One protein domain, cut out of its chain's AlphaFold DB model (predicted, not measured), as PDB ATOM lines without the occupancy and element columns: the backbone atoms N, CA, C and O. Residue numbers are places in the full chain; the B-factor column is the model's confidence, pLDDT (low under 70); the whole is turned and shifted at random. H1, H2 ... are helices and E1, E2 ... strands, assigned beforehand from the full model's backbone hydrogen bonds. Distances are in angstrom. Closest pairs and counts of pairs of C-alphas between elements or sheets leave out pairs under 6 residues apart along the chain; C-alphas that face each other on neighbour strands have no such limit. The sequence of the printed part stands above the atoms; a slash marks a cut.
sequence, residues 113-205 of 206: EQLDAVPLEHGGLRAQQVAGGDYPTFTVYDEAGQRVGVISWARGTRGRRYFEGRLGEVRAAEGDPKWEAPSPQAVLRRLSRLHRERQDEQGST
ATOM      1  N   GLU A 113     -14.618  27.915  59.916       39.59
ATOM      2  CA  GLU A 113     -13.716  27.627  58.809       39.59
ATOM      3  C   GLU A 113     -13.639  26.110  58.611       39.59
ATOM      4  O   GLU A 113     -12.920  25.400  59.315       39.59
ATOM      5  N   GLN A 114     -14.404  25.601  57.647       36.53
ATOM      6  CA  GLN A 114     -14.183  24.282  57.070       36.53
ATOM      7  C   GLN A 114     -12.789  24.299  56.416       36.53
ATOM      8  O   GLN A 114     -12.603  24.813  55.310       36.53
ATOM      9  N   LEU A 115     -11.784  23.816  57.150       39.19
ATOM     10  CA  LEU A 115     -10.477  23.471  56.604       39.19
ATOM     11  C   LEU A 115     -10.729  22.391  55.545       39.19
ATOM     12  O   LEU A 115     -11.065  21.261  55.898       39.19
ATOM     13  N   ASP A 116     -10.609  22.726  54.260       37.91
ATOM     14  CA  ASP A 116     -10.649  21.700  53.216       37.91
ATOM     15  C   ASP A 116      -9.548  20.663  53.498       37.91
ATOM     16  O   ASP A 116      -8.400  21.008  53.809       37.91
ATOM     17  N   ALA A 117      -9.928  19.384  53.441       47.06
ATOM     18  CA  ALA A 117      -9.202  18.271  54.059       47.06
ATOM     19  C   ALA A 117      -7.839  17.948  53.417       47.06
ATOM     20  O   ALA A 117      -7.061  17.183  53.987       47.06
ATOM     21  N   VAL A 118      -7.522  18.513  52.247       62.00
ATOM     22  CA  VAL A 118      -6.256  18.253  51.549       62.00
ATOM     23  C   VAL A 118      -5.537  19.571  51.254       62.00
ATOM     24  O   VAL A 118      -5.970  20.312  50.369       62.00
ATOM     25  N   PRO A 119      -4.442  19.891  51.968       74.62
ATOM     26  CA  PRO A 119      -3.625  21.049  51.638       74.62
ATOM     27  C   PRO A 119      -3.031  20.922  50.230       74.62
ATOM     28  O   PRO A 119      -2.664  19.836  49.782       74.62
ATOM     29  N   LEU A 120      -2.912  22.052  49.534       83.38
ATOM     30  CA  LEU A 120      -2.222  22.113  48.250       83.38
ATOM     31  C   LEU A 120      -0.721  22.212  48.500       83.38
ATOM     32  O   LEU A 120      -0.287  23.041  49.293       83.38
ATOM     33  N   GLU A 121       0.080  21.425  47.793       87.50
ATOM     34  CA  GLU A 121       1.532  21.410  47.977       87.50
ATOM     35  C   GLU A 121       2.254  21.633  46.648       87.50
ATOM     36  O   GLU A 121       1.848  21.114  45.598       87.50
ATOM     37  N   HIS A 122       3.318  22.441  46.671       90.69
ATOM     38  CA  HIS A 122       4.230  22.587  45.542       90.69
ATOM     39  C   HIS A 122       5.551  23.261  45.932       90.69
ATOM     40  O   HIS A 122       5.550  24.382  46.433       90.69
ATOM     41  N   GLY A 123       6.680  22.635  45.582       86.62
ATOM     42  CA  GLY A 123       8.012  23.248  45.680       86.62
ATOM     43  C   GLY A 123       8.342  23.774  47.077       86.62
ATOM     44  O   GLY A 123       8.722  24.934  47.192       86.62
ATOM     45  N   GLY A 124       8.103  22.956  48.105       83.06
ATOM     46  CA  GLY A 124       8.317  23.304  49.514       83.06
ATOM     47  C   GLY A 124       7.243  24.206  50.132       83.06
ATOM     48  O   GLY A 124       7.276  24.473  51.326       83.06
ATOM     49  N   LEU A 125       6.260  24.663  49.351       87.12
ATOM     50  CA  LEU A 125       5.143  25.447  49.871       87.12
ATOM     51  C   LEU A 125       3.895  24.594  50.075       87.12
ATOM     52  O   LEU A 125       3.545  23.769  49.225       87.12
ATOM     53  N   ARG A 126       3.173  24.889  51.154       87.69
ATOM     54  CA  ARG A 126       1.871  24.317  51.500       87.69
ATOM     55  C   ARG A 126       0.821  25.424  51.576       87.69
ATOM     56  O   ARG A 126       0.969  26.353  52.359       87.69
ATOM     57  N   ALA A 127      -0.266  25.329  50.814       85.62
ATOM     58  CA  ALA A 127      -1.415  26.225  50.919       85.62
ATOM     59  C   ALA A 127      -2.599  25.520  51.595       85.62
ATOM     60  O   ALA A 127      -3.118  24.524  51.091       85.62
ATOM     61  N   GLN A 128      -3.033  26.060  52.732       83.12
ATOM     62  CA  GLN A 128      -4.160  25.563  53.520       83.12
ATOM     63  C   GLN A 128      -5.357  26.496  53.342       83.12
ATOM     64  O   GLN A 128      -5.227  27.699  53.567       83.12
ATOM     65  N   GLN A 129      -6.518  25.961  52.964       78.06
ATOM     66  CA  GLN A 129      -7.750  26.748  52.894       78.06
ATOM     67  C   GLN A 129      -8.160  27.193  54.296       78.06
ATOM     68  O   GLN A 129      -8.291  26.355  55.180       78.06
ATOM     69  N   VAL A 130      -8.341  28.496  54.489       69.62
ATOM     70  CA  VAL A 130      -8.742  29.111  55.764       69.62
ATOM     71  C   VAL A 130     -10.154  29.684  55.720       69.62
ATOM     72  O   VAL A 130     -10.738  29.889  56.762       69.62
ATOM     73  N   ALA A 131     -10.752  29.914  54.551       62.59
ATOM     74  CA  ALA A 131     -12.158  30.308  54.451       62.59
ATOM     75  C   ALA A 131     -12.853  29.457  53.387       62.59
ATOM     76  O   ALA A 131     -12.372  29.388  52.253       62.59
ATOM     77  N   GLY A 132     -13.951  28.800  53.777       53.44
ATOM     78  CA  GLY A 132     -14.771  27.928  52.936       53.44
ATOM     79  C   GLY A 132     -16.138  28.556  52.671       53.44
ATOM     80  O   GLY A 132     -16.825  28.984  53.593       53.44
ATOM     81  N   GLY A 133     -16.494  28.663  51.396       60.78
ATOM     82  CA  GLY A 133     -17.700  29.309  50.881       60.78
ATOM     83  C   GLY A 133     -17.520  29.596  49.389       60.78
ATOM     84  O   GLY A 133     -16.613  29.050  48.760       60.78
ATOM     85  N   ASP A 134     -18.312  30.503  48.823       62.56
ATOM     86  CA  ASP A 134     -18.229  30.849  47.391       62.56
ATOM     87  C   ASP A 134     -16.894  31.511  46.976       62.56
ATOM     88  O   ASP A 134     -16.579  31.604  45.785       62.56
ATOM     89  N   TYR A 135     -16.101  31.963  47.954       72.88
ATOM     90  CA  TYR A 135     -14.874  32.742  47.763       72.88
ATOM     91  C   TYR A 135     -13.710  32.162  48.586       72.88
ATOM     92  O   TYR A 135     -13.349  32.710  49.632       72.88
ATOM     93  N   PRO A 136     -13.117  31.040  48.148       76.44
ATOM     94  CA  PRO A 136     -12.092  30.355  48.923       76.44
ATOM     95  C   PRO A 136     -10.821  31.197  49.080       76.44
ATOM     96  O   PRO A 136     -10.354  31.854  48.143       76.44
ATOM     97  N   THR A 137     -10.249  31.148  50.283       82.44
ATOM     98  CA  THR A 137      -8.971  31.790  50.627       82.44
ATOM     99  C   THR A 137      -8.036  30.772  51.261       82.44
ATOM    100  O   THR A 137      -8.451  29.997  52.120       82.44
ATOM    101  N   PHE A 138      -6.765  30.800  50.868       85.69
ATOM    102  CA  PHE A 138      -5.712  29.908  51.327       85.69
ATOM    103  C   PHE A 138      -4.575  30.703  51.966       85.69
ATOM    104  O   PHE A 138      -4.105  31.693  51.406       85.69
ATOM    105  N   THR A 139      -4.081  30.232  53.105       85.75
ATOM    106  CA  THR A 139      -2.827  30.709  53.698       85.75
ATOM    107  C   THR A 139      -1.682  29.822  53.225       85.75
ATOM    108  O   THR A 139      -1.819  28.600  53.222       85.75
ATOM    109  N   VAL A 140      -0.570  30.429  52.805       86.56
ATOM    110  CA  VAL A 140       0.608  29.720  52.283       86.56
ATOM    111  C   VAL A 140       1.702  29.680  53.344       86.56
ATOM    112  O   VAL A 140       2.049  30.718  53.914       86.56
ATOM    113  N   TYR A 141       2.251  28.492  53.562       84.81
ATOM    114  CA  TYR A 141       3.317  28.172  54.503       84.81
ATOM    115  C   TYR A 141       4.515  27.576  53.761       84.81
ATOM    116  O   TYR A 141       4.332  26.967  52.704       84.81
ATOM    117  N   ASP A 142       5.716  27.752  54.298       86.25
ATOM    118  CA  ASP A 142       6.929  27.064  53.843       86.25
ATOM    119  C   ASP A 142       7.136  25.709  54.552       86.25
ATOM    120  O   ASP A 142       6.292  25.259  55.333       86.25
ATOM    121  N   GLU A 143       8.263  25.045  54.275       81.25
ATOM    122  CA  GLU A 143       8.621  23.743  54.858       81.25
ATOM    123  C   GLU A 143       8.845  23.806  56.376       81.25
ATOM    124  O   GLU A 143       8.618  22.815  57.074       81.25
ATOM    125  N   ALA A 144       9.239  24.972  56.901       78.25
ATOM    126  CA  ALA A 144       9.381  25.215  58.334       78.25
ATOM    127  C   ALA A 144       8.027  25.475  59.021       78.25
ATOM    128  O   ALA A 144       7.966  25.598  60.246       78.25
ATOM    129  N   GLY A 145       6.937  25.552  58.250       74.44
ATOM    130  CA  GLY A 145       5.607  25.890  58.742       74.44
ATOM    131  C   GLY A 145       5.423  27.386  59.002       74.44
ATOM    132  O   GLY A 145       4.410  27.779  59.584       74.44
ATOM    133  N   GLN A 146       6.360  28.234  58.569       78.44
ATOM    134  CA  GLN A 146       6.222  29.678  58.667       78.44
ATOM    135  C   GLN A 146       5.262  30.166  57.587       78.44
ATOM    136  O   GLN A 146       5.300  29.754  56.428       78.44
ATOM    137  N   ARG A 147       4.369  31.081  57.967       82.50
ATOM    138  CA  ARG A 147       3.471  31.729  57.017       82.50
ATOM    139  C   ARG A 147       4.266  32.645  56.089       82.50
ATOM    140  O   ARG A 147       4.856  33.620  56.544       82.50
ATOM    141  N   VAL A 148       4.176  32.395  54.786       85.06
ATOM    142  CA  VAL A 148       4.899  33.158  53.758       85.06
ATOM    143  C   VAL A 148       3.990  33.843  52.743       85.06
ATOM    144  O   VAL A 148       4.468  34.669  51.970       85.06
ATOM    145  N   GLY A 149       2.685  33.548  52.720       87.81
ATOM    146  CA  GLY A 149       1.793  34.185  51.753       87.81
ATOM    147  C   GLY A 149       0.307  33.882  51.897       87.81
ATOM    148  O   GLY A 149      -0.162  33.299  52.879       87.81
ATOM    149  N   VAL A 150      -0.442  34.306  50.882       89.31
ATOM    150  CA  VAL A 150      -1.894  34.120  50.770       89.31
ATOM    151  C   VAL A 150      -2.285  33.915  49.308       89.31
ATOM    152  O   VAL A 150      -1.671  34.498  48.413       89.31
ATOM    153  N   ILE A 151      -3.307  33.091  49.077       88.44
ATOM    154  CA  ILE A 151      -4.002  32.939  47.797       88.44
ATOM    155  C   ILE A 151      -5.478  33.215  48.053       88.44
ATOM    156  O   ILE A 151      -6.078  32.587  48.916       88.44
ATOM    157  N   SER A 152      -6.081  34.129  47.313       87.69
ATOM    158  CA  SER A 152      -7.489  34.483  47.456       87.69
ATOM    159  C   SER A 152      -8.190  34.431  46.115       87.69
ATOM    160  O   SER A 152      -7.613  34.723  45.067       87.69
ATOM    161  N   TRP A 153      -9.465  34.077  46.155       83.94
ATOM    162  CA  TRP A 153     -10.350  34.301  45.028       83.94
ATOM    163  C   TRP A 153     -10.454  35.801  44.708       83.94
ATOM    164  O   TRP A 153     -10.524  36.636  45.609       83.94
ATOM    165  N   ALA A 154     -10.493  36.136  43.422       78.62
ATOM    166  CA  ALA A 154     -10.671  37.493  42.933       78.62
ATOM    167  C   ALA A 154     -11.556  37.532  41.677       78.62
ATOM    168  O   ALA A 154     -11.735  36.546  40.948       78.62
ATOM    169  N   ARG A 155     -12.119  38.715  41.421       78.31
ATOM    170  CA  ARG A 155     -12.964  38.992  40.258       78.31
ATOM    171  C   ARG A 155     -12.364  40.118  39.434       78.31
ATOM    172  O   ARG A 155     -12.232  41.240  39.908       78.31
ATOM    173  N   GLY A 156     -12.078  39.818  38.176       76.56
ATOM    174  CA  GLY A 156     -11.511  40.774  37.236       76.56
ATOM    175  C   GLY A 156     -12.543  41.669  36.584       76.56
ATOM    176  O   GLY A 156     -13.761  41.454  36.665       76.56
ATOM    177  N   THR A 157     -12.033  42.639  35.828       68.06
ATOM    178  CA  THR A 157     -12.848  43.432  34.912       68.06
ATOM    179  C   THR A 157     -13.555  42.487  33.928       68.06
ATOM    180  O   THR A 157     -12.985  41.504  33.452       68.06
ATOM    181  N   ARG A 158     -14.847  42.729  33.664       72.50
ATOM    182  CA  ARG A 158     -15.740  41.842  32.875       72.50
ATOM    183  C   ARG A 158     -16.135  40.519  33.548       72.50
ATOM    184  O   ARG A 158     -16.637  39.620  32.883       72.50
ATOM    185  N   GLY A 159     -15.945  40.386  34.861       71.31
ATOM    186  CA  GLY A 159     -16.498  39.273  35.637       71.31
ATOM    187  C   GLY A 159     -15.770  37.938  35.491       71.31
ATOM    188  O   GLY A 159     -16.299  36.918  35.929       71.31
ATOM    189  N   ARG A 160     -14.557  37.940  34.925       75.62
ATOM    190  CA  ARG A 160     -13.676  36.767  34.940       75.62
ATOM    191  C   ARG A 160     -13.305  36.431  36.382       75.62
ATOM    192  O   ARG A 160     -12.902  37.314  37.135       75.62
ATOM    193  N   ARG A 161     -13.455  35.162  36.753       76.31
ATOM    194  CA  ARG A 161     -13.066  34.638  38.066       76.31
ATOM    195  C   ARG A 161     -11.639  34.115  37.974       76.31
ATOM    196  O   ARG A 161     -11.317  33.419  37.011       76.31
ATOM    197  N   TYR A 162     -10.807  34.453  38.946       84.81
ATOM    198  CA  TYR A 162      -9.437  33.961  39.041       84.81
ATOM    199  C   TYR A 162      -9.001  33.895  40.503       84.81
ATOM    200  O   TYR A 162      -9.724  34.303  41.407       84.81
ATOM    201  N   PHE A 163      -7.816  33.350  40.721       86.62
ATOM    202  CA  PHE A 163      -7.130  33.356  41.999       86.62
ATOM    203  C   PHE A 163      -5.946  34.300  41.901       86.62
ATOM    204  O   PHE A 163      -5.180  34.217  40.941       86.62
ATOM    205  N   GLU A 164      -5.795  35.174  42.886       90.56
ATOM    206  CA  GLU A 164      -4.579  35.949  43.077       90.56
ATOM    207  C   GLU A 164      -3.802  35.409  44.268       90.56
ATOM    208  O   GLU A 164      -4.389  34.969  45.252       90.56
ATOM    209  N   GLY A 165      -2.477  35.440  44.207       89.50
ATOM    210  CA  GLY A 165      -1.657  35.169  45.380       89.50
ATOM    211  C   GLY A 165      -0.406  36.014  45.426       89.50
ATOM    212  O   GLY A 165      -0.019  36.630  44.431       89.50
ATOM    213  N   ARG A 166       0.205  36.047  46.608       89.19
ATOM    214  CA  ARG A 166       1.402  36.839  46.906       89.19
ATOM    215  C   ARG A 166       2.212  36.242  48.052       89.19
ATOM    216  O   ARG A 166       1.661  35.518  48.885       89.19
ATOM    217  N   LEU A 167       3.502  36.580  48.084       84.94
ATOM    218  CA  LEU A 167       4.433  36.264  49.170       84.94
ATOM    219  C   LEU A 167       4.656  37.519  50.031       84.94
ATOM    220  O   LEU A 167       5.083  38.536  49.486       84.94
ATOM    221  N   GLY A 168       4.394  37.453  51.338       75.81
ATOM    222  CA  GLY A 168       4.497  38.579  52.279       75.81
ATOM    223  C   GLY A 168       3.300  38.710  53.233       75.81
ATOM    224  O   GLY A 168       2.377  37.891  53.210       75.81
ATOM    225  N   GLU A 169       3.312  39.742  54.085       58.06
ATOM    226  CA  GLU A 169       2.254  39.994  55.072       58.06
ATOM    227  C   GLU A 169       0.890  40.327  54.438       58.06
ATOM    228  O   GLU A 169       0.772  40.828  53.321       58.06
ATOM    229  N   VAL A 170      -0.192  40.077  55.184       51.62
ATOM    230  CA  VAL A 170      -1.592  40.251  54.734       51.62
ATOM    231  C   VAL A 170      -1.927  41.694  54.361       51.62
ATOM    232  O   VAL A 170      -2.849  41.922  53.580       51.62
ATOM    233  N   ARG A 171      -1.181  42.683  54.847       48.41
ATOM    234  CA  ARG A 171      -1.337  44.070  54.410       48.41
ATOM    235  C   ARG A 171      -0.372  44.317  53.258       48.41
ATOM    236  O   ARG A 171       0.803  44.548  53.485       48.41
ATOM    237  N   ALA A 172      -0.872  44.188  52.030       49.84
ATOM    238  CA  ALA A 172      -0.095  44.554  50.849       49.84
ATOM    239  C   ALA A 172       0.260  46.038  50.948       49.84
ATOM    240  O   ALA A 172      -0.635  46.854  51.191       49.84
ATOM    241  N   ALA A 173       1.522  46.377  50.717       49.28
ATOM    242  CA  ALA A 173       1.828  47.720  50.265       49.28
ATOM    243  C   ALA A 173       1.353  47.843  48.809       49.28
ATOM    244  O   ALA A 173       1.364  46.877  48.038       49.28
ATOM    245  N   GLU A 174       0.883  49.025  48.427       50.59
ATOM    246  CA  GLU A 174       0.539  49.309  47.036       50.59
ATOM    247  C   GLU A 174       1.801  49.111  46.172       50.59
ATOM    248  O   GLU A 174       2.815  49.770  46.395       50.59
ATOM    249  N   GLY A 175       1.774  48.147  45.243       58.12
ATOM    250  CA  GLY A 175       2.928  47.788  44.404       58.12
ATOM    251  C   GLY A 175       3.538  46.405  44.660       58.12
ATOM    252  O   GLY A 175       4.373  45.973  43.864       58.12
ATOM    253  N   ASP A 176       3.100  45.676  45.692       65.38
ATOM    254  CA  ASP A 176       3.548  44.294  45.884       65.38
ATOM    255  C   ASP A 176       3.152  43.418  44.682       65.38
ATOM    256  O   ASP A 176       1.990  43.437  44.253       65.38
ATOM    257  N   PRO A 177       4.082  42.614  44.133       69.19
ATOM    258  CA  PRO A 177       3.785  41.771  42.990       69.19
ATOM    259  C   PRO A 177       2.727  40.726  43.364       69.19
ATOM    260  O   PRO A 177       2.882  39.951  44.311       69.19
ATOM    261  N   LYS A 178       1.635  40.714  42.594       81.81
ATOM    262  CA  LYS A 178       0.548  39.736  42.685       81.81
ATOM    263  C   LYS A 178       0.563  38.828  41.467       81.81
ATOM    264  O   LYS A 178       0.904  39.251  40.361       81.81
ATOM    265  N   TRP A 179       0.147  37.581  41.656       86.06
ATOM    266  CA  TRP A 179       0.075  36.601  40.578       86.06
ATOM    267  C   TRP A 179      -1.327  36.062  40.410       86.06
ATOM    268  O   TRP A 179      -1.867  35.445  41.322       86.06
ATOM    269  N   GLU A 180      -1.870  36.254  39.213       89.44
ATOM    270  CA  GLU A 180      -3.197  35.792  38.836       89.44
ATOM    271  C   GLU A 180      -3.118  34.462  38.080       89.44
ATOM    272  O   GLU A 180      -2.285  34.283  37.183       89.44
ATOM    273  N   ALA A 181      -3.989  33.517  38.426       84.12
ATOM    274  CA  ALA A 181      -4.125  32.250  37.719       84.12
ATOM    275  C   ALA A 181      -5.562  31.702  37.825       84.12
ATOM    276  O   ALA A 181      -6.304  32.077  38.730       84.12
ATOM    277  N   PRO A 182      -5.986  30.785  36.937       80.31
ATOM    278  CA  PRO A 182      -7.346  30.241  36.963       80.31
ATOM    279  C   PRO A 182      -7.607  29.266  38.125       80.31
ATOM    280  O   PRO A 182      -8.753  28.890  38.348       80.31
ATOM    281  N   SER A 183      -6.572  28.836  38.857       82.75
ATOM    282  CA  SER A 183      -6.699  27.912  39.989       82.75
ATOM    283  C   SER A 183      -5.689  28.225  41.099       82.75
ATOM    284  O   SER A 183      -4.593  28.718  40.801       82.75
ATOM    285  N   PRO A 184      -5.993  27.893  42.370       83.06
ATOM    286  CA  PRO A 184      -5.079  28.128  43.485       83.06
ATOM    287  C   PRO A 184      -3.783  27.316  43.344       83.06
ATOM    288  O   PRO A 184      -2.708  27.820  43.655       83.06
ATOM    289  N   GLN A 185      -3.839  26.110  42.761       86.50
ATOM    290  CA  GLN A 185      -2.640  25.318  42.462       86.50
ATOM    291  C   GLN A 185      -1.706  26.041  41.479       86.50
ATOM    292  O   GLN A 185      -0.488  26.012  41.644       86.50
ATOM    293  N   ALA A 186      -2.251  26.685  40.442       82.94
ATOM    294  CA  ALA A 186      -1.441  27.413  39.468       82.94
ATOM    295  C   ALA A 186      -0.776  28.650  40.094       82.94
ATOM    296  O   ALA A 186       0.387  28.932  39.796       82.94
ATOM    297  N   VAL A 187      -1.475  29.328  41.010       88.88
ATOM    298  CA  VAL A 187      -0.890  30.398  41.826       88.88
ATOM    299  C   VAL A 187       0.237  29.845  42.704       88.88
ATOM    300  O   VAL A 187       1.352  30.359  42.641       88.88
ATOM    301  N   LEU A 188       0.005  28.753  43.443       88.62
ATOM    302  CA  LEU A 188       1.002  28.135  44.328       88.62
ATOM    303  C   LEU A 188       2.282  27.730  43.577       88.62
ATOM    304  O   LEU A 188       3.389  27.987  44.048       88.62
ATOM    305  N   ARG A 189       2.152  27.181  42.361       89.00
ATOM    306  CA  ARG A 189       3.305  26.880  41.492       89.00
ATOM    307  C   ARG A 189       4.153  28.113  41.213       89.00
ATOM    308  O   ARG A 189       5.381  28.027  41.234       89.00
ATOM    309  N   ARG A 190       3.513  29.253  40.952       90.38
ATOM    310  CA  ARG A 190       4.213  30.509  40.681       90.38
ATOM    311  C   ARG A 190       4.880  31.043  41.944       90.38
ATOM    312  O   ARG A 190       6.075  31.313  41.900       90.38
ATOM    313  N   LEU A 191       4.157  31.070  43.065       89.56
ATOM    314  CA  LEU A 191       4.687  31.474  44.371       89.56
ATOM    315  C   LEU A 191       5.913  30.642  44.782       89.56
ATOM    316  O   LEU A 191       6.918  31.209  45.186       89.56
ATOM    317  N   SER A 192       5.890  29.321  44.587       89.12
ATOM    318  CA  SER A 192       7.020  28.440  44.940       89.12
ATOM    319  C   SER A 192       8.298  28.695  44.136       89.12
ATOM    320  O   SER A 192       9.393  28.333  44.560       89.12
ATOM    321  N   ARG A 193       8.181  29.279  42.938       90.31
ATOM    322  CA  ARG A 193       9.345  29.652  42.128       90.31
ATOM    323  C   ARG A 193      10.013  30.891  42.710       90.31
ATOM    324  O   ARG A 193      11.207  30.878  42.955       90.31
ATOM    325  N   LEU A 194       9.202  31.895  43.013       86.50
ATOM    326  CA  LEU A 194       9.649  33.165  43.579       86.50
ATOM    327  C   LEU A 194      10.196  33.005  44.993       86.50
ATOM    328  O   LEU A 194      11.127  33.697  45.380       86.50
ATOM    329  N   HIS A 195       9.608  32.100  45.776       87.62
ATOM    330  CA  HIS A 195      10.097  31.801  47.115       87.62
ATOM    331  C   HIS A 195      11.521  31.239  47.070       87.62
ATOM    332  O   HIS A 195      12.367  31.705  47.825       87.62
ATOM    333  N   ARG A 196      11.801  30.326  46.128       88.12
ATOM    334  CA  ARG A 196      13.155  29.807  45.891       88.12
ATOM    335  C   ARG A 196      14.113  30.893  45.415       88.12
ATOM    336  O   ARG A 196      15.169  31.044  46.005       88.12
ATOM    337  N   GLU A 197      13.707  31.701  44.435       87.88
ATOM    338  CA  GLU A 197      14.520  32.828  43.947       87.88
ATOM    339  C   GLU A 197      14.915  33.781  45.095       87.88
ATOM    340  O   GLU A 197      16.081  34.141  45.224       87.88
ATOM    341  N   ARG A 198      13.979  34.113  46.001       85.75
ATOM    342  CA  ARG A 198      14.262  34.946  47.187       85.75
ATOM    343  C   ARG A 198      15.182  34.267  48.206       85.75
ATOM    344  O   ARG A 198      15.967  34.957  48.852       85.75
ATOM    345  N   GLN A 199      15.072  32.952  48.389       83.69
ATOM    346  CA  GLN A 199      15.958  32.199  49.284       83.69
ATOM    347  C   GLN A 199      17.388  32.140  48.736       83.69
ATOM    348  O   GLN A 199      18.334  32.338  49.497       83.69
ATOM    349  N   ASP A 200      17.544  31.946  47.425       85.62
ATOM    350  CA  ASP A 200      18.849  31.922  46.759       85.62
ATOM    351  C   ASP A 200      19.546  33.295  46.844       85.62
ATOM    352  O   ASP A 200      20.744  33.375  47.115       85.62
ATOM    353  N   GLU A 201      18.796  34.394  46.690       82.81
ATOM    354  CA  GLU A 201      19.312  35.760  46.867       82.81
ATOM    355  C   GLU A 201      19.790  36.028  48.305       82.81
ATOM    356  O   GLU A 201      20.837  36.644  48.509       82.81
ATOM    357  N   GLN A 202      19.058  35.537  49.309       78.62
ATOM    358  CA  GLN A 202      19.422  35.693  50.722       78.62
ATOM    359  C   GLN A 202      20.616  34.814  51.122       78.62
ATOM    360  O   GLN A 202      21.464  35.259  51.890       78.62
ATOM    361  N   GLY A 203      20.731  33.601  50.572       72.00
ATOM    362  CA  GLY A 203      21.851  32.689  50.838       72.00
ATOM    363  C   GLY A 203      23.170  33.065  50.152       72.00
ATOM    364  O   GLY A 203      24.225  32.595  50.563       72.00
ATOM    365  N   SER A 204      23.139  33.922  49.127       66.25
ATOM    366  CA  SER A 204      24.330  34.357  48.372       66.25
ATOM    367  C   SER A 204      25.077  35.540  49.021       66.25
ATOM    368  O   SER A 204      26.114  35.977  48.526       66.25
ATOM    369  N   THR A 205      24.560  36.092  50.128       61.41
ATOM    370  CA  THR A 205      25.128  37.281  50.805       61.41
ATOM    371  C   THR A 205      25.908  36.982  52.092       61.41
ATOM    372  O   THR A 205      26.322  37.916  52.782       61.41
TER     373      THR A 205
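Overview. This is residues 113 to 205 of the 206 residues of an uncharacterized protein of Actinomycetales bacterium (UniProt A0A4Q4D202). A six-stranded sheet, curled like part of a barrel, wraps round the first part of one long helix, H1, whose far end, residues 197 to 203, sticks out past the sheet. The sheet is a meander, each strand the antiparallel neighbour of the one before, in the order E1 E2 E3 E4 E5 E6, and H1 follows as the last element. The printed part has 93 residues and is of mixed class, with helices and strands. It is compact, with a radius of gyration of the C-alphas of 13.3 A and spans of 44 by 31 by 22 A.

Arrangement. The strongly twisted sheet has E4, residues 147 to 155, beside E5, residues 161 to 167; in this hairpin N 152 and O 164 are 2.8 A apart, within hydrogen-bond range. On the other side of E4 is E3, residues 137 to 141, with N 138 and O 151 at 2.7 A. E2, residues 125 to 131, follows, with N 128 and O 139 at 2.9 A. The edge strands are E1, residues 120 to 122, with N 127 and O 120 at 2.7 A, and E6, residues 179 to 181, with N 163 and O 181 at 2.8 A. E1 and E6 are apart. H1, residues 184 to 203, is on the sheet, which curls round its residues 184 to 196. H1 touches E5, the closest C-alphas being those of Phe 163 and Pro 184, 5.8 A apart. It also touches E1, where the C-alphas of His 122 and Arg 189 are closest at 6.0 A. In H1, 15 of 16 O i to N i+4 pairs are within hydrogen-bond range.

Along the chain. E1 begins at C-alpha 120 (-2.222, 22.113, 48.250) and measures 7.0 A; E6 measures 6.7 A. E2 is 18.5 A long, E3 13.4 A, E4 24.6 A and E5 20.8 A. H1 measures 28.3 A and ends at C-alpha 203 (21.851, 32.689, 50.838).

Size, cuts and confidence. The C-alphas of Arg 158 and Thr 205 are the two farthest apart, at 44.9 A. The printed part has no cut. The link from E5 to E6, 11 residues, is long; the others are tight. Residues 113 to 118, 130 to 134, 157, 169 to 177 and 204 to 205 have pLDDT under 70.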